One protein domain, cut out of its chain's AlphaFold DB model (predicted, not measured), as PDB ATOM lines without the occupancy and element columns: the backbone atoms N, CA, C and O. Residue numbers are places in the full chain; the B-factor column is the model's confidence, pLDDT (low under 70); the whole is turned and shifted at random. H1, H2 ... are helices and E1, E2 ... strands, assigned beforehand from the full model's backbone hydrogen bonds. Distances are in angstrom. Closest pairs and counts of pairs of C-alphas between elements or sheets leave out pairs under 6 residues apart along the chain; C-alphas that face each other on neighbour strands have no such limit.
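This is residues 260 to 421 of the 589 residues of an uncharacterized protein of Altererythrobacter sp. Root672 (UniProt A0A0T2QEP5). With little regular structure, the chain winds in stacked turns as a narrow solenoid, strands E1 to E11 side by side forming one wall and the short helix H1 beyond E1. The printed part has 162 residues, with one named helix and then eleven named strands, mostly strand, 37 residues in named elements. The sheet is parallel, in order E1 to E11. It is compact, radius of gyration of the C-alphas 17.6 A, spanning 62 by 24 by 13 A, only just a rod.

H1, residues 260 to 263, is not on the sheet and is too short for an O i to N i+4 pair. Edge strand E1, residues 275 to 277, is parallel to E2, residues 289 to 291, at 6 degrees; N 290 and O 275 are 2.7 A apart, within hydrogen-bond range. Short parallel pairings also join turns, for instance residues 282 to 283 with 296 to 297.

E3 is residues 303 to 305, E4 317 to 319, E5 331 to 333, E6 345 to 347, E7 359 to 361, E8 373 to 375, E9 387 to 389, E10 401 to 403, E11 415 to 417. C-alpha 275 is at (-33.065, 36.867, 15.255), C-alpha 417 at (-52.618, 67.634, -14.780).

The C-alphas farthest apart, Ala 260 and Gly 421, are 62.5 A apart. The printed part has no cut; its links are long. Residues 260, 262 and 263 are under 70.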
ATOM      1  N   ALA A 260     -35.498  18.260  15.941       65.19
ATOM      2  CA  ALA A 260     -34.933  18.140  14.606       65.19
ATOM      3  C   ALA A 260     -35.630  19.069  13.600       65.19
ATOM      4  O   ALA A 260     -34.957  19.737  12.813       65.19
ATOM      5  N   THR A 261     -36.960  19.186  13.666       70.88
ATOM      6  CA  THR A 261     -37.724  20.121  12.827       70.88
ATOM      7  C   THR A 261     -37.414  21.573  13.184       70.88
ATOM      8  O   THR A 261     -37.225  22.387  12.283       70.88
ATOM      9  N   ILE A 262     -37.243  21.900  14.470       69.75
ATOM     10  CA  ILE A 262     -36.833  23.242  14.906       69.75
ATOM     11  C   ILE A 262     -35.438  23.581  14.383       69.75
ATOM     12  O   ILE A 262     -35.285  24.618  13.747       69.75
ATOM     13  N   TYR A 263     -34.439  22.712  14.581       68.75
ATOM     14  CA  TYR A 263     -33.085  22.933  14.056       68.75
ATOM     15  C   TYR A 263     -33.074  23.065  12.532       68.75
ATOM     16  O   TYR A 263     -32.352  23.906  11.999       68.75
ATOM     17  N   SER A 264     -33.924  22.303  11.837       72.06
ATOM     18  CA  SER A 264     -34.110  22.429  10.390       72.06
ATOM     19  C   SER A 264     -34.782  23.736   9.961       72.06
ATOM     20  O   SER A 264     -34.825  24.016   8.776       72.06
ATOM     21  N   MET A 265     -35.291  24.556  10.882       77.81
ATOM     22  CA  MET A 265     -35.879  25.868  10.603       77.81
ATOM     23  C   MET A 265     -35.016  27.034  11.102       77.81
ATOM     24  O   MET A 265     -35.420  28.181  10.936       77.81
ATOM     25  N   LEU A 266     -33.848  26.793  11.709       83.62
ATOM     26  CA  LEU A 266     -33.000  27.868  12.233       83.62
ATOM     27  C   LEU A 266     -32.085  28.463  11.157       83.62
ATOM     28  O   LEU A 266     -31.556  27.762  10.292       83.62
ATOM     29  N   GLY A 267     -31.887  29.778  11.250       89.69
ATOM     30  CA  GLY A 267     -30.862  30.506  10.511       89.69
ATOM     31  C   GLY A 267     -29.613  30.778  11.352       89.69
ATOM     32  O   GLY A 267     -29.490  30.354  12.499       89.69
ATOM     33  N   THR A 268     -28.676  31.528  10.779       94.38
ATOM     34  CA  THR A 268     -27.469  32.020  11.453       94.38
ATOM     35  C   THR A 268     -27.732  33.394  12.072       94.38
ATOM     36  O   THR A 268     -27.846  34.380  11.346       94.38
ATOM     37  N   SER A 269     -27.772  33.480  13.405       94.44
ATOM     38  CA  SER A 269     -27.772  34.745  14.164       94.44
ATOM     39  C   SER A 269     -26.357  35.080  14.650       94.44
ATOM     40  O   SER A 269     -25.978  34.685  15.749       94.44
ATOM     41  N   ALA A 270     -25.555  35.784  13.846       93.81
ATOM     42  CA  ALA A 270     -24.190  36.175  14.238       93.81
ATOM     43  C   ALA A 270     -24.125  37.549  14.935       93.81
ATOM     44  O   ALA A 270     -23.169  37.834  15.656       93.81
ATOM     45  N   GLY A 271     -25.134  38.404  14.741       93.12
ATOM     46  CA  GLY A 271     -25.221  39.700  15.411       93.12
ATOM     47  C   GLY A 271     -25.697  39.599  16.865       93.12
ATOM     48  O   GLY A 271     -26.553  38.782  17.199       93.12
ATOM     49  N   SER A 272     -25.197  40.479  17.740       95.19
ATOM     50  CA  SER A 272     -25.736  40.618  19.103       95.19
ATOM     51  C   SER A 272     -27.222  40.996  19.053       95.19
ATOM     52  O   SER A 272     -27.587  41.930  18.341       95.19
ATOM     53  N   GLY A 273     -28.084  40.255  19.757       94.25
ATOM     54  CA  GLY A 273     -29.537  40.469  19.731       94.25
ATOM     55  C   GLY A 273     -30.219  40.128  18.397       94.25
ATOM     56  O   GLY A 273     -31.368  40.512  18.200       94.25
ATOM     57  N   ALA A 274     -29.530  39.447  17.472       97.00
ATOM     58  CA  ALA A 274     -30.078  39.114  16.162       97.00
ATOM     59  C   ALA A 274     -31.013  37.893  16.199       97.00
ATOM     60  O   ALA A 274     -30.745  36.888  16.863       97.00
ATOM     61  N   ILE A 275     -32.084  37.946  15.412       96.00
ATOM     62  CA  ILE A 275     -33.065  36.867  15.255       96.00
ATOM     63  C   ILE A 275     -32.963  36.338  13.823       96.00
ATOM     64  O   ILE A 275     -33.083  37.121  12.887       96.00
ATOM     65  N   ALA A 276     -32.772  35.029  13.645       96.12
ATOM     66  CA  ALA A 276     -32.723  34.377  12.337       96.12
ATOM     67  C   ALA A 276     -33.594  33.113  12.327       96.12
ATOM     68  O   ALA A 276     -33.276  32.111  12.966       96.12
ATOM     69  N   PHE A 277     -34.692  33.158  11.576       95.25
ATOM     70  CA  PHE A 277     -35.600  32.035  11.351       95.25
ATOM     71  C   PHE A 277     -35.703  31.729   9.852       95.25
ATOM     72  O   PHE A 277     -35.720  32.640   9.026       95.25
ATOM     73  N   GLY A 278     -35.765  30.453   9.489       93.50
ATOM     74  CA  GLY A 278     -35.731  29.936   8.121       93.50
ATOM     75  C   GLY A 278     -34.377  29.331   7.731       93.50
ATOM     76  O   GLY A 278     -33.321  29.879   8.039       93.50
ATOM     77  N   VAL A 279     -34.411  28.217   6.991       93.25
ATOM     78  CA  VAL A 279     -33.206  27.554   6.452       93.25
ATOM     79  C   VAL A 279     -32.363  28.540   5.651       93.25
ATOM     80  O   VAL A 279     -32.871  29.200   4.743       93.25
ATOM     81  N   GLY A 280     -31.071  28.618   5.971       93.19
ATOM     82  CA  GLY A 280     -30.119  29.484   5.269       93.19
ATOM     83  C   GLY A 280     -30.318  30.978   5.531       93.19
ATOM     84  O   GLY A 280     -29.670  31.793   4.874       93.19
ATOM     85  N   SER A 281     -31.203  31.355   6.461       97.12
ATOM     86  CA  SER A 281     -31.375  32.757   6.821       97.12
ATOM     87  C   SER A 281     -30.168  33.269   7.613       97.12
ATOM     88  O   SER A 281     -29.535  32.513   8.348       97.12
ATOM     89  N   GLN A 282     -29.780  34.526   7.411       97.69
ATOM     90  CA  GLN A 282     -28.524  35.086   7.923       97.69
ATOM     91  C   GLN A 282     -28.746  36.480   8.512       97.69
ATOM     92  O   GLN A 282     -28.868  37.460   7.779       97.69
ATOM     93  N   ALA A 283     -28.771  36.572   9.839       97.75
ATOM     94  CA  ALA A 283     -28.849  37.812  10.604       97.75
ATOM     95  C   ALA A 283     -27.455  38.133  11.176       97.75
ATOM     96  O   ALA A 283     -27.093  37.704  12.277       97.75
ATOM     97  N   THR A 284     -26.614  38.817  10.394       97.12
ATOM     98  CA  THR A 284     -25.180  38.962  10.715       97.12
ATOM     99  C   THR A 284     -24.843  40.208  11.526       97.12
ATOM    100  O   THR A 284     -23.734  40.311  12.042       97.12
ATOM    101  N   SER A 285     -25.781  41.148  11.650       97.62
ATOM    102  CA  SER A 285     -25.552  42.452  12.284       97.62
ATOM    103  C   SER A 285     -26.375  42.647  13.563       97.62
ATOM    104  O   SER A 285     -27.419  42.006  13.715       97.62
ATOM    105  N   PRO A 286     -25.933  43.507  14.505       97.75
ATOM    106  CA  PRO A 286     -26.617  43.706  15.781       97.75
ATOM    107  C   PRO A 286     -28.085  44.117  15.624       97.75
ATOM    108  O   PRO A 286     -28.411  44.922  14.748       97.75
ATOM    109  N   ASN A 287     -28.950  43.576  16.484       97.75
ATOM    110  CA  ASN A 287     -30.399  43.816  16.532       97.75
ATOM    111  C   ASN A 287     -31.141  43.572  15.202       97.75
ATOM    112  O   ASN A 287     -32.229  44.106  14.990       97.75
ATOM    113  N   SER A 288     -30.551  42.818  14.269       98.00
ATOM    114  CA  SER A 288     -31.203  42.486  13.002       98.00
ATOM    115  C   SER A 288     -32.248  41.378  13.186       98.00
ATOM    116  O   SER A 288     -32.074  40.469  13.995       98.00
ATOM    117  N   THR A 289     -33.352  41.444  12.444       98.19
ATOM    118  CA  THR A 289     -34.400  40.411  12.453       98.19
ATOM    119  C   THR A 289     -34.556  39.833  11.059       98.19
ATOM    120  O   THR A 289     -34.835  40.563  10.113       98.19
ATOM    121  N   VAL A 290     -34.402  38.522  10.929       98.19
ATOM    122  CA  VAL A 290     -34.468  37.796   9.665       98.19
ATOM    123  C   VAL A 290     -35.432  36.628   9.796       98.19
ATOM    124  O   VAL A 290     -35.262  35.770  10.657       98.19
ATOM    125  N   ILE A 291     -36.452  36.584   8.943       97.50
ATOM    126  CA  ILE A 291     -37.475  35.533   8.940       97.50
ATOM    127  C   ILE A 291     -37.760  35.130   7.494       97.50
ATOM    128  O   ILE A 291     -38.462  35.834   6.778       97.50
ATOM    129  N   GLY A 292     -37.253  33.986   7.051       96.50
ATOM    130  CA  GLY A 292     -37.498  33.460   5.708       96.50
ATOM    131  C   GLY A 292     -36.337  32.624   5.186       96.50
ATOM    132  O   GLY A 292     -35.182  32.863   5.526       96.50
ATOM    133  N   ASN A 293     -36.636  31.636   4.343       95.94
ATOM    134  CA  ASN A 293     -35.616  30.809   3.699       95.94
ATOM    135  C   ASN A 293     -34.641  31.688   2.894       95.94
ATOM    136  O   ASN A 293     -35.084  32.530   2.116       95.94
ATOM    137  N   ASN A 294     -33.331  31.524   3.095       96.38
ATOM    138  CA  ASN A 294     -32.280  32.313   2.434       96.38
ATOM    139  C   ASN A 294     -32.406  33.849   2.587       96.38
ATOM    140  O   ASN A 294     -31.792  34.602   1.826       96.38
ATOM    141  N   ALA A 295     -33.196  34.339   3.545       98.12
ATOM    142  CA  ALA A 295     -33.275  35.765   3.845       98.12
ATOM    143  C   ALA A 295     -31.970  36.241   4.500       98.12
ATOM    144  O   ALA A 295     -31.323  35.498   5.231       98.12
ATOM    145  N   THR A 296     -31.544  37.472   4.242       98.12
ATOM    146  CA  THR A 296     -30.281  38.012   4.762       98.12
ATOM    147  C   THR A 296     -30.485  39.421   5.301       98.12
ATOM    148  O   THR A 296     -31.187  40.231   4.701       98.12
ATOM    149  N   SER A 297     -29.852  39.732   6.424       97.88
ATOM    150  CA  SER A 297     -29.752  41.085   6.957       97.88
ATOM    151  C   SER A 297     -28.330  41.344   7.433       97.88
ATOM    152  O   SER A 297     -27.869  40.766   8.421       97.88
ATOM    153  N   THR A 298     -27.628  42.207   6.698       97.19
ATOM    154  CA  THR A 298     -26.276  42.673   7.035       97.19
ATOM    155  C   THR A 298     -26.274  44.076   7.642       97.19
ATOM    156  O   THR A 298     -25.221  44.566   8.044       97.19
ATOM    157  N   GLY A 299     -27.427  44.744   7.732       97.31
ATOM    158  CA  GLY A 299     -27.557  46.056   8.360       97.31
ATOM    159  C   GLY A 299     -27.827  45.960   9.862       97.31
ATOM    160  O   GLY A 299     -28.603  45.119  10.313       97.31
ATOM    161  N   ALA A 300     -27.213  46.829  10.669       97.81
ATOM    162  CA  ALA A 300     -27.586  46.950  12.082       97.81
ATOM    163  C   ALA A 300     -29.035  47.450  12.207       97.81
ATOM    164  O   ALA A 300     -29.434  48.346  11.463       97.81
ATOM    165  N   ASN A 301     -29.809  46.890  13.142       98.12
ATOM    166  CA  ASN A 301     -31.240  47.174  13.343       98.12
ATOM    167  C   ASN A 301     -32.132  46.921  12.106       98.12
ATOM    168  O   ASN A 301     -33.232  47.466  12.023       98.12
ATOM    169  N   ALA A 302     -31.663  46.155  11.116       98.44
ATOM    170  CA  ALA A 302     -32.401  45.922   9.879       98.44
ATOM    171  C   ALA A 302     -33.312  44.688   9.958       98.44
ATOM    172  O   ALA A 302     -33.000  43.697  10.624       98.44
ATOM    173  N   ILE A 303     -34.427  44.736   9.233       98.62
ATOM    174  CA  ILE A 303     -35.468  43.707   9.211       98.62
ATOM    175  C   ILE A 303     -35.544  43.106   7.804       98.62
ATOM    176  O   ILE A 303     -35.683  43.841   6.830       98.62
ATOM    177  N   ALA A 304     -35.488  41.780   7.687       98.50
ATOM    178  CA  ALA A 304     -35.655  41.041   6.438       98.50
ATOM    179  C   ALA A 304     -36.655  39.889   6.628       98.50
ATOM    180  O   ALA A 304     -36.347  38.887   7.264       98.50
ATOM    181  N   ILE A 305     -37.867  40.019   6.092       98.62
ATOM    182  CA  ILE A 305     -38.951  39.044   6.259       98.62
ATOM    183  C   ILE A 305     -39.428  38.581   4.881       98.62
ATOM    184  O   ILE A 305     -39.874  39.390   4.079       98.62
ATOM    185  N   GLY A 306     -39.383  37.281   4.604       98.06
ATOM    186  CA  GLY A 306     -39.741  36.671   3.322       98.06
ATOM    187  C   GLY A 306     -38.598  35.849   2.730       98.06
ATOM    188  O   GLY A 306     -37.429  36.087   3.022       98.06
ATOM    189  N   SER A 307     -38.929  34.861   1.897       97.94
ATOM    190  CA  SER A 307     -37.928  34.031   1.213       97.94
ATOM    191  C   SER A 307     -37.003  34.903   0.356       97.94
ATOM    192  O   SER A 307     -37.472  35.713  -0.438       97.94
ATOM    193  N   GLY A 308     -35.688  34.808   0.555       97.75
ATOM    194  CA  GLY A 308     -34.693  35.601  -0.173       97.75
ATOM    195  C   GLY A 308     -34.742  37.122   0.056       97.75
ATOM    196  O   GLY A 308     -34.115  37.849  -0.716       97.75
ATOM    197  N   ALA A 309     -35.470  37.616   1.067       98.62
ATOM    198  CA  ALA A 309     -35.497  39.037   1.434       98.62
ATOM    199  C   ALA A 309     -34.113  39.520   1.907       98.62
ATOM    200  O   ALA A 309     -33.414  38.786   2.607       98.62
ATOM    201  N   ARG A 310     -33.708  40.747   1.554       98.62
ATOM    202  CA  ARG A 310     -32.369  41.295   1.841       98.62
ATOM    203  C   ARG A 310     -32.429  42.677   2.494       98.62
ATOM    204  O   ARG A 310     -32.498  43.686   1.796       98.62
ATOM    205  N   GLY A 311     -32.349  42.726   3.821       98.00
ATOM    206  CA  GLY A 311     -32.260  43.953   4.627       98.00
ATOM    207  C   GLY A 311     -30.807  44.355   4.893       98.00
ATOM    208  O   GLY A 311     -30.309  44.228   6.006       98.00
ATOM    209  N   ASN A 312     -30.083  44.791   3.866       97.50
ATOM    210  CA  ASN A 312     -28.631  44.976   3.952       97.50
ATOM    211  C   ASN A 312     -28.200  46.360   4.461       97.50
ATOM    212  O   ASN A 312     -27.076  46.506   4.944       97.50
ATOM    213  N   GLY A 313     -29.065  47.370   4.356       98.25
ATOM    214  CA  GLY A 313     -28.779  48.717   4.851       98.25
ATOM    215  C   GLY A 313     -29.013  48.863   6.357       98.25
ATOM    216  O   GLY A 313     -29.864  48.188   6.928       98.25
ATOM    217  N   VAL A 314     -28.288  49.767   7.022       98.44
ATOM    218  CA  VAL A 314     -28.531  50.091   8.444       98.44
ATOM    219  C   VAL A 314     -29.965  50.593   8.620       98.44
ATOM    220  O   VAL A 314     -30.394  51.476   7.881       98.44
ATOM    221  N   SER A 315     -30.698  50.035   9.585       98.44
ATOM    222  CA  SER A 315     -32.120  50.317   9.835       98.44
ATOM    223  C   SER A 315     -33.028  50.105   8.612       98.44
ATOM    224  O   SER A 315     -34.084  50.729   8.516       98.44
ATOM    225  N   ALA A 316     -32.619  49.268   7.652       98.62
ATOM    226  CA  ALA A 316     -33.423  48.959   6.477       98.62
ATOM    227  C   ALA A 316     -34.545  47.961   6.797       98.62
ATOM    228  O   ALA A 316     -34.407  47.109   7.675       98.62
ATOM    229  N   ILE A 317     -35.644  48.030   6.051       98.75
ATOM    230  CA  ILE A 317     -36.797  47.134   6.187       98.75
ATOM    231  C   ILE A 317     -37.058  46.479   4.832       98.75
ATOM    232  O   ILE A 317     -37.371  47.164   3.870       98.75
ATOM    233  N   SER A 318     -36.951  45.157   4.752       98.62
ATOM    234  CA  SER A 318     -37.196  44.348   3.554       98.62
ATOM    235  C   SER A 318     -38.280  43.320   3.875       98.62
ATOM    236  O   SER A 318     -38.038  42.409   4.661       98.62
ATOM    237  N   VAL A 319     -39.486  43.455   3.323       98.81
ATOM    238  CA  VAL A 319     -40.630  42.578   3.636       98.81
ATOM    239  C   VAL A 319     -41.291  42.071   2.357       98.81
ATOM    240  O   VAL A 319     -41.950  42.816   1.639       98.81
ATOM    241  N   GLY A 320     -41.162  40.779   2.083       98.50
ATOM    242  CA  GLY A 320     -41.699  40.090   0.915       98.50
ATOM    243  C   GLY A 320     -40.659  39.184   0.260       98.50
ATOM    244  O   GLY A 320     -39.456  39.332   0.478       98.50
ATOM    245  N   ASP A 321     -41.131  38.255  -0.570       98.56
ATOM    246  CA  ASP A 321     -40.273  37.356  -1.347       98.56
ATOM    247  C   ASP A 321     -39.318  38.137  -2.267       98.56
ATOM    248  O   ASP A 321     -39.745  39.059  -2.966       98.56
ATOM    249  N   ALA A 322     -38.032  37.787  -2.239       98.25
ATOM    250  CA  ALA A 322     -36.961  38.375  -3.044       98.25
ATOM    251  C   ALA A 322     -36.850  39.915  -2.967       98.25
ATOM    252  O   ALA A 322     -36.418  40.561  -3.923       98.25
ATOM    253  N   THR A 323     -37.240  40.519  -1.841       98.69
ATOM    254  CA  THR A 323     -37.100  41.968  -1.615       98.69
ATOM    255  C   THR A 323     -35.656  42.382  -1.357       98.69
ATOM    256  O   THR A 323     -34.856  41.590  -0.858       98.69
ATOM    257  N   VAL A 324     -35.304  43.624  -1.695       98.75
ATOM    258  CA  VAL A 324     -33.954  44.166  -1.478       98.75
ATOM    259  C   VAL A 324     -34.029  45.587  -0.927       98.75
ATOM    260  O   VAL A 324     -34.308  46.520  -1.669       98.75
ATOM    261  N   ALA A 325     -33.695  45.769   0.349       98.69
ATOM    262  CA  ALA A 325     -33.483  47.069   0.983       98.69
ATOM    263  C   ALA A 325     -31.998  47.220   1.369       98.69
ATOM    264  O   ALA A 325     -31.561  46.757   2.423       98.69
ATOM    265  N   SER A 326     -31.188  47.817   0.489       97.75
ATOM    266  CA  SER A 326     -29.720  47.907   0.663       97.75
ATOM    267  C   SER A 326     -29.215  49.273   1.129       97.75
ATOM    268  O   SER A 326     -28.090  49.373   1.614       97.75
ATOM    269  N   GLY A 327     -30.025  50.324   1.014       98.00
ATOM    270  CA  GLY A 327     -29.667  51.654   1.502       98.00
ATOM    271  C   GLY A 327     -29.911  51.840   3.000       98.00
ATOM    272  O   GLY A 327     -30.793  51.206   3.577       98.00
ATOM    273  N   ALA A 328     -29.165  52.741   3.645       98.31
ATOM    274  CA  ALA A 328     -29.430  53.114   5.036       98.31
ATOM    275  C   ALA A 328     -30.834  53.733   5.174       98.31
ATOM    276  O   ALA A 328     -31.173  54.660   4.438       98.31
ATOM    277  N   GLY A 329     -31.654  53.206   6.086       98.38
ATOM    278  CA  GLY A 329     -33.055  53.597   6.264       98.38
ATOM    279  C   GLY A 329     -33.966  53.258   5.078       98.38
ATOM    280  O   GLY A 329     -35.065  53.800   4.995       98.38
ATOM    281  N   ALA A 330     -33.521  52.414   4.139       98.75
ATOM    282  CA  ALA A 330     -34.326  52.030   2.985       98.75
ATOM    283  C   ALA A 330     -35.463  51.076   3.380       98.75
ATOM    284  O   ALA A 330     -35.300  50.221   4.250       98.75
ATOM    285  N   ILE A 331     -36.602  51.181   2.701       98.88
ATOM    286  CA  ILE A 331     -37.785  50.352   2.941       98.88
ATOM    287  C   ILE A 331     -38.191  49.704   1.616       98.88
ATOM    288  O   ILE A 331     -38.497  50.410   0.667       98.88
ATOM    289  N   ALA A 332     -38.216  48.377   1.544       98.81
ATOM    290  CA  ALA A 332     -38.706  47.593   0.414       98.81
ATOM    291  C   ALA A 332     -39.802  46.634   0.903       98.81
ATOM    292  O   ALA A 332     -39.524  45.712   1.668       98.81
ATOM    293  N   VAL A 333     -41.056  46.849   0.503       98.81
ATOM    294  CA  VAL A 333     -42.207  46.034   0.921       98.81
ATOM    295  C   VAL A 333     -42.992  45.552  -0.298       98.81
ATOM    296  O   VAL A 333     -43.426  46.347  -1.121       98.81
ATOM    297  N   GLY A 334     -43.237  44.247  -0.400       98.62
ATOM    298  CA  GLY A 334     -43.912  43.595  -1.528       98.62
ATOM    299  C   GLY A 334     -42.941  42.780  -2.379       98.62
ATOM    300  O   GLY A 334     -41.791  43.173  -2.545       98.62
ATOM    301  N   SER A 335     -43.378  41.629  -2.901       98.62
ATOM    302  CA  SER A 335     -42.481  40.689  -3.596       98.62
ATOM    303  C   SER A 335     -41.700  41.362  -4.734       98.62
ATOM    304  O   SER A 335     -42.262  42.118  -5.532       98.62
ATOM    305  N   SER A 336     -40.395  41.089  -4.785       98.50
ATOM    306  CA  SER A 336     -39.434  41.666  -5.731       98.50
ATOM    307  C   SER A 336     -39.326  43.201  -5.699       98.50
ATOM    308  O   SER A 336     -38.903  43.793  -6.689       98.50
ATOM    309  N   SER A 337     -39.734  43.868  -4.612       98.81
ATOM    310  CA  SER A 337     -39.485  45.307  -4.438       98.81
ATOM    311  C   SER A 337     -38.021  45.597  -4.099       98.81
ATOM    312  O   SER A 337     -37.349  44.803  -3.432       98.81
ATOM    313  N   VAL A 338     -37.524  46.741  -4.567       98.81
ATOM    314  CA  VAL A 338     -36.107  47.112  -4.501       98.81
ATOM    315  C   VAL A 338     -35.952  48.572  -4.070       98.81
ATOM    316  O   VAL A 338     -36.438  49.481  -4.739       98.81
ATOM    317  N   ALA A 339     -35.228  48.791  -2.974       98.69
ATOM    318  CA  ALA A 339     -34.816  50.088  -2.449       98.69
ATOM    319  C   ALA A 339     -33.297  50.077  -2.164       98.69
ATOM    320  O   ALA A 339     -32.827  49.555  -1.149       98.69
ATOM    321  N   THR A 340     -32.488  50.598  -3.090       95.81
ATOM    322  CA  THR A 340     -31.024  50.366  -3.107       95.81
ATOM    323  C   THR A 340     -30.187  51.435  -2.415       95.81
ATOM    324  O   THR A 340     -29.012  51.204  -2.145       95.81
ATOM    325  N   THR A 341     -30.761  52.597  -2.121       98.25
ATOM    326  CA  THR A 341     -30.028  53.798  -1.683       98.25
ATOM    327  C   THR A 341     -30.623  54.409  -0.420       98.25
ATOM    328  O   THR A 341     -31.714  54.033   0.005       98.25
ATOM    329  N   GLN A 342     -29.895  55.340   0.202       98.19
ATOM    330  CA  GLN A 342     -30.292  55.954   1.470       98.19
ATOM    331  C   GLN A 342     -31.714  56.535   1.414       98.19
ATOM    332  O   GLN A 342     -32.062  57.251   0.472       98.19
ATOM    333  N   SER A 343     -32.514  56.211   2.433       98.38
ATOM    334  CA  SER A 343     -33.899  56.665   2.616       98.38
ATOM    335  C   SER A 343     -34.840  56.376   1.436       98.38
ATOM    336  O   SER A 343     -35.873  57.027   1.307       98.38
ATOM    337  N   ALA A 344     -34.494  55.436   0.549       98.75
ATOM    338  CA  ALA A 344     -35.365  55.035  -0.552       98.75
ATOM    339  C   ALA A 344     -36.514  54.155  -0.042       98.75
ATOM    340  O   ALA A 344     -36.302  53.270   0.786       98.75
ATOM    341  N   VAL A 345     -37.725  54.363  -0.556       98.88
ATOM    342  CA  VAL A 345     -38.929  53.636  -0.134       98.88
ATOM    343  C   VAL A 345     -39.616  53.033  -1.353       98.88
ATOM    344  O   VAL A 345     -40.154  53.757  -2.180       98.88
ATOM    345  N   ALA A 346     -39.636  51.710  -1.459       98.88
ATOM    346  CA  ALA A 346     -40.334  50.947  -2.484       98.88
ATOM    347  C   ALA A 346     -41.425  50.081  -1.841       98.88
ATOM    348  O   ALA A 346     -41.130  49.194  -1.047       98.88
ATOM    349  N   VAL A 347     -42.692  50.313  -2.175       98.88
ATOM    350  CA  VAL A 347     -43.831  49.575  -1.616       98.88
ATOM    351  C   VAL A 347     -44.756  49.123  -2.746       98.88
ATOM    352  O   VAL A 347     -45.446  49.931  -3.358       98.88
ATOM    353  N   GLY A 348     -44.786  47.821  -3.024       98.69
ATOM    354  CA  GLY A 348     -45.583  47.189  -4.076       98.69
ATOM    355  C   GLY A 348     -44.843  46.033  -4.755       98.69
ATOM    356  O   GLY A 348     -43.619  45.946  -4.705       98.69
ATOM    357  N   PHE A 349     -45.577  45.134  -5.419       98.75
ATOM    358  CA  PHE A 349     -44.965  44.080  -6.238       98.75
ATOM    359  C   PHE A 349     -44.083  44.705  -7.326       98.75
ATOM    360  O   PHE A 349     -44.573  45.503  -8.122       98.75
ATOM    361  N   LYS A 350     -42.789  44.363  -7.359       98.50
ATOM    362  CA  LYS A 350     -41.808  44.951  -8.294       98.50
ATOM    363  C   LYS A 350     -41.721  46.490  -8.253       98.50
ATOM    364  O   LYS A 350     -41.420  47.108  -9.273       98.50
ATOM    365  N   ALA A 351     -42.003  47.125  -7.114       98.88
ATOM    366  CA  ALA A 351     -41.729  48.553  -6.933       98.88
ATOM    367  C   ALA A 351     -40.212  48.799  -6.842       98.88
ATOM    368  O   ALA A 351     -39.512  48.050  -6.162       98.88
ATOM    369  N   ASN A 352     -39.702  49.841  -7.495       98.81
ATOM    370  CA  ASN A 352     -38.274  50.153  -7.568       98.81
ATOM    371  C   ASN A 352     -38.018  51.617  -7.189       98.81
ATOM    372  O   ASN A 352     -38.387  52.522  -7.935       98.81
ATOM    373  N   ALA A 353     -37.359  51.844  -6.054       98.75
ATOM    374  CA  ALA A 353     -36.876  53.145  -5.596       98.75
ATOM    375  C   ALA A 353     -35.339  53.131  -5.606       98.75
ATOM    376  O   ALA A 353     -34.690  52.618  -4.692       98.75
ATOM    377  N   LEU A 354     -34.744  53.613  -6.699       98.00
ATOM    378  CA  LEU A 354     -33.344  53.323  -7.035       98.00
ATOM    379  C   LEU A 354     -32.365  54.442  -6.654       98.00
ATOM    380  O   LEU A 354     -31.154  54.273  -6.816       98.00
ATOM    381  N   ARG A 355     -32.866  55.584  -6.165       98.44
ATOM    382  CA  ARG A 355     -32.053  56.761  -5.810       98.44
ATOM    383  C   ARG A 355     -32.342  57.302  -4.418       98.44
ATOM    384  O   ARG A 355     -33.368  57.002  -3.806       98.44
ATOM    385  N   THR A 356     -31.403  58.087  -3.896       98.50
ATOM    386  CA  THR A 356     -31.495  58.690  -2.564       98.50
ATOM    387  C   THR A 356     -32.804  59.460  -2.411       98.50
ATOM    388  O   THR A 356     -33.198  60.186  -3.326       98.50
ATOM    389  N   ASN A 357     -33.478  59.274  -1.273       98.44
ATOM    390  CA  ASN A 357     -34.769  59.893  -0.945       98.44
ATOM    391  C   ASN A 357     -35.898  59.629  -1.965       98.44
ATOM    392  O   ASN A 357     -36.873  60.377  -1.998       98.44
ATOM    393  N   SER A 358     -35.777  58.612  -2.825       98.75
ATOM    394  CA  SER A 358     -36.828  58.278  -3.793       98.75
ATOM    395  C   SER A 358     -37.958  57.461  -3.156       98.75
ATOM    396  O   SER A 358     -37.724  56.640  -2.270       98.75
ATOM    397  N   LEU A 359     -39.187  57.670  -3.625       98.88
ATOM    398  CA  LEU A 359     -40.391  56.964  -3.191       98.88
ATOM    399  C   LEU A 359     -41.067  56.316  -4.401       98.88
ATOM    400  O   LEU A 359     -41.434  57.011  -5.341       98.88
ATOM    401  N   ALA A 360     -41.282  55.004  -4.361       98.88
ATOM    402  CA  ALA A 360     -42.041  54.232  -5.337       98.88
ATOM    403  C   ALA A 360     -43.146  53.434  -4.633       98.88
ATOM    404  O   ALA A 360     -42.896  52.388  -4.041       98.88
ATOM    405  N   LEU A 361     -44.382  53.920  -4.701       98.81
ATOM    406  CA  LEU A 361     -45.563  53.317  -4.090       98.81
ATOM    407  C   LEU A 361     -46.518  52.809  -5.180       98.81
ATOM    408  O   LEU A 361     -47.181  53.590  -5.858       98.81
ATOM    409  N   GLY A 362     -46.620  51.494  -5.344       98.69
ATOM    410  CA  GLY A 362     -47.478  50.839  -6.330       98.69
ATOM    411  C   GLY A 362     -46.796  49.655  -7.012       98.69
ATOM    412  O   GLY A 362     -45.573  49.583  -7.100       98.69
ATOM    413  N   SER A 363     -47.590  48.706  -7.512       98.69
ATOM    414  CA  SER A 363     -47.054  47.584  -8.297       98.69
ATOM    415  C   SER A 363     -46.405  48.107  -9.586       98.69
ATOM    416  O   SER A 363     -47.027  48.876 -10.321       98.69
ATOM    417  N   GLY A 364     -45.142  47.747  -9.822       98.50
ATOM    418  CA  GLY A 364     -44.342  48.228 -10.952       98.50
ATOM    419  C   GLY A 364     -43.972  49.719 -10.922       98.50
ATOM    420  O   GLY A 364     -43.488  50.228 -11.929       98.50
ATOM    421  N   ALA A 365     -44.201  50.435  -9.813       98.88
ATOM    422  CA  ALA A 365     -43.788  51.834  -9.677       98.88
ATOM    423  C   ALA A 365     -42.256  51.966  -9.775       98.88
ATOM    424  O   ALA A 365     -41.532  51.187  -9.151       98.88
ATOM    425  N   LEU A 366     -41.762  52.955 -10.522       98.81
ATOM    426  CA  LEU A 366     -40.335  53.143 -10.803       98.81
ATOM    427  C   LEU A 366     -39.883  54.582 -10.521       98.81
ATOM    428  O   LEU A 366     -40.122  55.483 -11.325       98.81
ATOM    429  N   ALA A 367     -39.199  54.783  -9.396       98.69
ATOM    430  CA  ALA A 367     -38.555  56.036  -9.014       98.69
ATOM    431  C   ALA A 367     -37.033  55.936  -9.235       98.69
ATOM    432  O   ALA A 367     -36.283  55.423  -8.403       98.69
ATOM    433  N   GLU A 368     -36.582  56.416 -10.391       98.06
ATOM    434  CA  GLU A 368     -35.186  56.394 -10.857       98.06
ATOM    435  C   GLU A 368     -34.459  57.731 -10.674       98.06
ATOM    436  O   GLU A 368     -33.242  57.799 -10.845       98.06
ATOM    437  N   GLY A 369     -35.184  58.796 -10.335       98.19
ATOM    438  CA  GLY A 369     -34.618  60.103 -10.018       98.19
ATOM    439  C   GLY A 369     -34.307  60.279  -8.533       98.19
ATOM    440  O   GLY A 369     -35.010  59.762  -7.666       98.19
ATOM    441  N   GLU A 370     -33.262  61.045  -8.215       98.50
ATOM    442  CA  GLU A 370     -33.004  61.480  -6.837       98.50
ATOM    443  C   GLU A 370     -34.169  62.324  -6.312       98.50
ATOM    444  O   GLU A 370     -34.665  63.199  -7.024       98.50
ATOM    445  N   SER A 371     -34.630  62.038  -5.091       98.56
ATOM    446  CA  SER A 371     -35.819  62.664  -4.493       98.56
ATOM    447  C   SER A 371     -37.087  62.557  -5.361       98.56
ATOM    448  O   SER A 371     -38.005  63.365  -5.227       98.56
ATOM    449  N   ALA A 372     -37.148  61.589  -6.284       98.75
ATOM    450  CA  ALA A 372     -38.326  61.376  -7.114       98.75
ATOM    451  C   ALA A 372     -39.446  60.695  -6.318       98.75
ATOM    452  O   ALA A 372     -39.194  59.784  -5.531       98.75
ATOM    453  N   THR A 373     -40.689  61.110  -6.552       98.88
ATOM    454  CA  THR A 373     -41.879  60.549  -5.904       98.88
ATOM    455  C   THR A 373     -42.783  59.897  -6.935       98.88
ATOM    456  O   THR A 373     -43.186  60.528  -7.903       98.88
ATOM    457  N   VAL A 374     -43.135  58.637  -6.725       98.88
ATOM    458  CA  VAL A 374     -43.951  57.845  -7.641       98.88
ATOM    459  C   VAL A 374     -45.047  57.148  -6.859       98.88
ATOM    460  O   VAL A 374     -44.767  56.395  -5.931       98.88
ATOM    461  N   ILE A 375     -46.300  57.389  -7.235       98.88
ATOM    462  CA  ILE A 375     -47.477  56.801  -6.595       98.88
ATOM    463  C   ILE A 375     -48.436  56.305  -7.681       98.88
ATOM    464  O   ILE A 375     -49.119  57.099  -8.321       98.88
ATOM    465  N   GLY A 376     -48.521  54.992  -7.895       98.56
ATOM    466  CA  GLY A 376     -49.454  54.379  -8.844       98.56
ATOM    467  C   GLY A 376     -48.920  53.120  -9.528       98.56
ATOM    468  O   GLY A 376     -47.718  52.865  -9.560       98.56
ATOM    469  N   TYR A 377     -49.830  52.329 -10.106       98.69
ATOM    470  CA  TYR A 377     -49.472  51.151 -10.905       98.69
ATOM    471  C   TYR A 377     -48.679  51.565 -12.151       98.69
ATOM    472  O   TYR A 377     -49.166  52.392 -12.927       98.69
ATOM    473  N   ASN A 378     -47.478  51.006 -12.336       98.50
ATOM    474  CA  ASN A 378     -46.562  51.318 -13.446       98.50
ATOM    475  C   ASN A 378     -46.281  52.823 -13.646       98.50
ATOM    476  O   ASN A 378     -46.004  53.268 -14.761       98.50
ATOM    477  N   ALA A 379     -46.399  53.632 -12.593       98.81
ATOM    478  CA  ALA A 379     -46.001  55.032 -12.645       98.81
ATOM    479  C   ALA A 379     -44.466  55.142 -12.687       98.81
ATOM    480  O   ALA A 379     -43.765  54.292 -12.137       98.81
ATOM    481  N   VAL A 380     -43.940  56.175 -13.346       98.88
ATOM    482  CA  VAL A 380     -42.501  56.330 -13.591       98.88
ATOM    483  C   VAL A 380     -42.054  57.769 -13.346       98.88
ATOM    484  O   VAL A 380     -42.606  58.702 -13.933       98.88
ATOM    485  N   ALA A 381     -40.996  57.950 -12.557       98.75
ATOM    486  CA  ALA A 381     -40.267  59.210 -12.452       98.75
ATOM    487  C   ALA A 381     -38.756  58.965 -12.578       98.75
ATOM    488  O   ALA A 381     -38.129  58.415 -11.673       98.75
ATOM    489  N   THR A 382     -38.171  59.366 -13.709       98.06
ATOM    490  CA  THR A 382     -36.764  59.075 -14.054       98.06
ATOM    491  C   THR A 382     -35.796  60.216 -13.754       98.06
ATOM    492  O   THR A 382     -34.585  60.028 -13.807       98.06
ATOM    493  N   ALA A 383     -36.303  61.412 -13.456       98.06
ATOM    494  CA  ALA A 383     -35.492  62.611 -13.269       98.06
ATOM    495  C   ALA A 383     -35.497  63.102 -11.815       98.06
ATOM    496  O   ALA A 383     -36.419  62.823 -11.051       98.06
ATOM    497  N   ALA A 384     -34.462  63.855 -11.432       98.38
ATOM    498  CA  ALA A 384     -34.345  64.397 -10.080       98.38
ATOM    499  C   ALA A 384     -35.524  65.321  -9.730       98.38
ATOM    500  O   ALA A 384     -35.948  66.140 -10.552       98.38
ATOM    501  N   ASN A 385     -36.032  65.201  -8.502       98.62
ATOM    502  CA  ASN A 385     -37.185  65.944  -7.979       98.62
ATOM    503  C   ASN A 385     -38.475  65.778  -8.810       98.62
ATOM    504  O   ASN A 385     -39.366  66.624  -8.740       98.62
ATOM    505  N   ALA A 386     -38.577  64.734  -9.637       98.81
ATOM    506  CA  ALA A 386     -39.761  64.483 -10.446       98.81
ATOM    507  C   ALA A 386     -40.843  63.752  -9.636       98.81
ATOM    508  O   ALA A 386     -40.543  62.850  -8.855       98.81
ATOM    509  N   THR A 387     -42.109  64.113  -9.841       98.88
ATOM    510  CA  THR A 387     -43.252  63.524  -9.128       98.88
ATOM    511  C   THR A 387     -44.263  62.939 -10.110       98.88
ATOM    512  O   THR A 387     -44.808  63.673 -10.923       98.88
ATOM    513  N   ALA A 388     -44.548  61.640 -10.044       98.81
ATOM    514  CA  ALA A 388     -45.537  60.956 -10.876       98.81
ATOM    515  C   ALA A 388     -46.629  60.326  -9.997       98.81
ATOM    516  O   ALA A 388     -46.357  59.426  -9.206       98.81
ATOM    517  N   ILE A 389     -47.870  60.797 -10.114       98.75
ATOM    518  CA  ILE A 389     -49.011  60.332  -9.319       98.75
ATOM    519  C   ILE A 389     -50.131  59.887 -10.260       98.75
ATOM    520  O   ILE A 389     -50.720  60.696 -10.970       98.75
ATOM    521  N   GLY A 390     -50.467  58.601 -10.233       98.06
ATOM    522  CA  GLY A 390     -51.517  57.983 -11.039       98.06
ATOM    523  C   GLY A 390     -51.004  56.818 -11.881       98.06
ATOM    524  O   GLY A 390     -49.829  56.746 -12.233       98.06
ATOM    525  N   THR A 391     -51.900  55.893 -12.222       97.94
ATOM    526  CA  THR A 391     -51.583  54.719 -13.046       97.94
ATOM    527  C   THR A 391     -50.965  55.125 -14.386       97.94
ATOM    528  O   THR A 391     -51.542  55.935 -15.110       97.94
ATOM    529  N   ASN A 392     -49.808  54.551 -14.726       97.88
ATOM    530  CA  ASN A 392     -49.032  54.869 -15.930       97.88
ATOM    531  C   ASN A 392     -48.643  56.360 -16.076       97.88
ATOM    532  O   ASN A 392     -48.376  56.810 -17.191       97.88
ATOM    533  N   SER A 393     -48.642  57.150 -14.995       98.62
ATOM    534  CA  SER A 393     -48.134  58.530 -15.033       98.62
ATOM    535  C   SER A 393     -46.613  58.547 -15.232       98.62
ATOM    536  O   SER A 393     -45.910  57.637 -14.788       98.62
ATOM    537  N   ARG A 394     -46.090  59.553 -15.942       98.56
ATOM    538  CA  ARG A 394     -44.677  59.643 -16.343       98.56
ATOM    539  C   ARG A 394     -44.126  61.054 -16.137       98.56
ATOM    540  O   ARG A 394     -44.350  61.939 -16.960       98.56
ATOM    541  N   ALA A 395     -43.356  61.246 -15.072       98.62
ATOM    542  CA  ALA A 395     -42.619  62.480 -14.814       98.62
ATOM    543  C   ALA A 395     -41.151  62.312 -15.244       98.62
ATOM    544  O   ALA A 395     -40.304  61.839 -14.488       98.62
ATOM    545  N   LEU A 396     -40.859  62.642 -16.504       98.25
ATOM    546  CA  LEU A 396     -39.583  62.290 -17.152       98.25
ATOM    547  C   LEU A 396     -38.522  63.401 -17.089       98.25
ATOM    548  O   LEU A 396     -37.396  63.205 -17.537       98.25
ATOM    549  N   HIS A 397     -38.874  64.562 -16.538       98.62
ATOM    550  CA  HIS A 397     -38.046  65.769 -16.563       98.62
ATOM    551  C   HIS A 397     -37.782  66.299 -15.149       98.62
ATOM    552  O   HIS A 397     -38.608  66.125 -14.249       98.62
ATOM    553  N   ALA A 398     -36.636  66.953 -14.944       98.44
ATOM    554  CA  ALA A 398     -36.225  67.436 -13.626       98.44
ATOM    555  C   ALA A 398     -37.235  68.442 -13.047       98.44
ATOM    556  O   ALA A 398     -37.717  69.320 -13.765       98.44
ATOM    557  N   GLY A 399     -37.580  68.286 -11.765       98.31
ATOM    558  CA  GLY A 399     -38.552  69.143 -11.071       98.31
ATOM    559  C   GLY A 399     -39.976  69.103 -11.642       98.31
ATOM    560  O   GLY A 399     -40.798  69.949 -11.296       98.31
ATOM    561  N   SER A 400     -40.279  68.173 -12.554       98.56
ATOM    562  CA  SER A 400     -41.597  68.083 -13.188       98.56
ATOM    563  C   SER A 400     -42.570  67.239 -12.365       98.56
ATOM    564  O   SER A 400     -42.167  66.331 -11.643       98.56
ATOM    565  N   THR A 401     -43.864  67.521 -12.477       98.69
ATOM    566  CA  THR A 401     -44.922  66.819 -11.743       98.69
ATOM    567  C   THR A 401     -46.020  66.364 -12.702       98.69
ATOM    568  O   THR A 401     -46.645  67.190 -13.353       98.69
ATOM    569  N   ALA A 402     -46.268  65.060 -12.800       98.50
ATOM    570  CA  ALA A 402     -47.347  64.453 -13.573       98.50
ATOM    571  C   ALA A 402     -48.417  63.905 -12.618       98.50
ATOM    572  O   ALA A 402     -48.144  62.965 -11.875       98.50
ATOM    573  N   VAL A 403     -49.631  64.458 -12.638       98.44
ATOM    574  CA  VAL A 403     -50.749  64.009 -11.790       98.44
ATOM    575  C   VAL A 403     -51.924  63.585 -12.658       98.44
ATOM    576  O   VAL A 403     -52.474  64.388 -13.403       98.44
ATOM    577  N   GLY A 404     -52.344  62.331 -12.532       97.75
ATOM    578  CA  GLY A 404     -53.442  61.728 -13.281       97.75
ATOM    579  C   GLY A 404     -53.010  60.470 -14.032       97.75
ATOM    580  O   GLY A 404     -51.842  60.292 -14.379       97.75
ATOM    581  N   ALA A 405     -53.966  59.576 -14.295       96.56
ATOM    582  CA  ALA A 405     -53.698  58.368 -15.067       96.56
ATOM    583  C   ALA A 405     -53.206  58.734 -16.479       96.56
ATOM    584  O   ALA A 405     -53.862  59.496 -17.189       96.56
ATOM    585  N   GLY A 406     -52.039  58.215 -16.863       96.75
ATOM    586  CA  GLY A 406     -51.400  58.518 -18.144       96.75
ATOM    587  C   GLY A 406     -50.910  59.964 -18.312       96.75
ATOM    588  O   GLY A 406     -50.630  60.359 -19.441       96.75
ATOM    589  N   ALA A 407     -50.821  60.766 -17.243       98.00
ATOM    590  CA  ALA A 407     -50.230  62.105 -17.311       98.00
ATOM    591  C   ALA A 407     -48.737  62.015 -17.667       98.00
ATOM    592  O   ALA A 407     -48.022  61.181 -17.110       98.00
ATOM    593  N   VAL A 408     -48.254  62.870 -18.575       97.44
ATOM    594  CA  VAL A 408     -46.854  62.879 -19.030       97.44
ATOM    595  C   VAL A 408     -46.323  64.307 -19.029       97.44
ATOM    596  O   VAL A 408     -46.940  65.186 -19.623       97.44
ATOM    597  N   THR A 409     -45.171  64.540 -18.396       97.31
ATOM    598  CA  THR A 409     -44.467  65.829 -18.502       97.31
ATOM    599  C   THR A 409     -43.579  65.855 -19.744       97.31
ATOM    600  O   THR A 409     -42.952  64.854 -20.094       97.31
ATOM    601  N   THR A 410     -43.499  67.009 -20.400       95.69
ATOM    602  CA  THR A 410     -42.730  67.260 -21.632       95.69
ATOM    603  C   THR A 410     -41.593  68.266 -21.440       95.69
ATOM    604  O   THR A 410     -40.869  68.547 -22.391       95.69
ATOM    605  N   ALA A 411     -41.448  68.842 -20.244       96.56
ATOM    606  CA  ALA A 411     -40.398  69.804 -19.920       96.56
ATOM    607  C   ALA A 411     -40.028  69.777 -18.428       96.56
ATOM    608  O   ALA A 411     -40.800  69.320 -17.580       96.56
ATOM    609  N   ALA A 412     -38.838  70.291 -18.103       97.62
ATOM    610  CA  ALA A 412     -38.413  70.505 -16.720       97.62
ATOM    611  C   ALA A 412     -39.291  71.562 -16.033       97.62
ATOM    612  O   ALA A 412     -39.770  72.488 -16.685       97.62
ATOM    613  N   ASN A 413     -39.486  71.430 -14.718       96.81
ATOM    614  CA  ASN A 413     -40.306  72.334 -13.894       96.81
ATOM    615  C   ASN A 413     -41.772  72.484 -14.357       96.81
ATOM    616  O   ASN A 413     -42.450  73.441 -13.986       96.81
ATOM    617  N   GLN A 414     -42.273  71.558 -15.178       96.50
ATOM    618  CA  GLN A 414     -43.651  71.558 -15.666       96.50
ATOM    619  C   GLN A 414     -44.561  70.756 -14.734       96.50
ATOM    620  O   GLN A 414     -44.181  69.682 -14.264       96.50
ATOM    621  N   VAL A 415     -45.796  71.223 -14.553       97.12
ATOM    622  CA  VAL A 415     -46.877  70.435 -13.953       97.12
ATOM    623  C   VAL A 415     -47.853  70.006 -15.051       97.12
ATOM    624  O   VAL A 415     -48.441  70.850 -15.720       97.12
ATOM    625  N   ALA A 416     -48.028  68.699 -15.233       96.06
ATOM    626  CA  ALA A 416     -49.034  68.103 -16.103       96.06
ATOM    627  C   ALA A 416     -50.184  67.552 -15.247       96.06
ATOM    628  O   ALA A 416     -49.972  66.679 -14.403       96.06
ATOM    629  N   LEU A 417     -51.397  68.064 -15.465       95.56
ATOM    630  CA  LEU A 417     -52.618  67.634 -14.780       95.56
ATOM    631  C   LEU A 417     -53.522  66.902 -15.778       95.56
ATOM    632  O   LEU A 417     -54.037  67.511 -16.712       95.56
ATOM    633  N   GLY A 418     -53.724  65.605 -15.561       94.19
ATOM    634  CA  GLY A 418     -54.459  64.718 -16.458       94.19
ATOM    635  C   GLY A 418     -53.597  64.113 -17.575       94.19
ATOM    636  O   GLY A 418     -52.587  64.671 -17.997       94.19
ATOM    637  N   GLY A 419     -53.998  62.927 -18.039       92.38
ATOM    638  CA  GLY A 419     -53.479  62.289 -19.249       92.38
ATOM    639  C   GLY A 419     -54.324  62.597 -20.487       92.38
ATOM    640  O   GLY A 419     -55.356  63.273 -20.414       92.38
ATOM    641  N   ALA A 420     -53.914  62.064 -21.639       86.50
ATOM    642  CA  ALA A 420     -54.670  62.201 -22.884       86.50
ATOM    643  C   ALA A 420     -56.115  61.689 -22.721       86.50
ATOM    644  O   ALA A 420     -56.340  60.581 -22.240       86.50
ATOM    645  N   GLY A 421     -57.095  62.508 -23.116       87.75
ATOM    646  CA  GLY A 421     -58.519  62.172 -23.018       87.75
ATOM    647  C   GLY A 421     -59.128  62.295 -21.615       87.75
ATOM    648  O   GLY A 421     -60.293  61.950 -21.435       87.75
TER     649      GLY A 421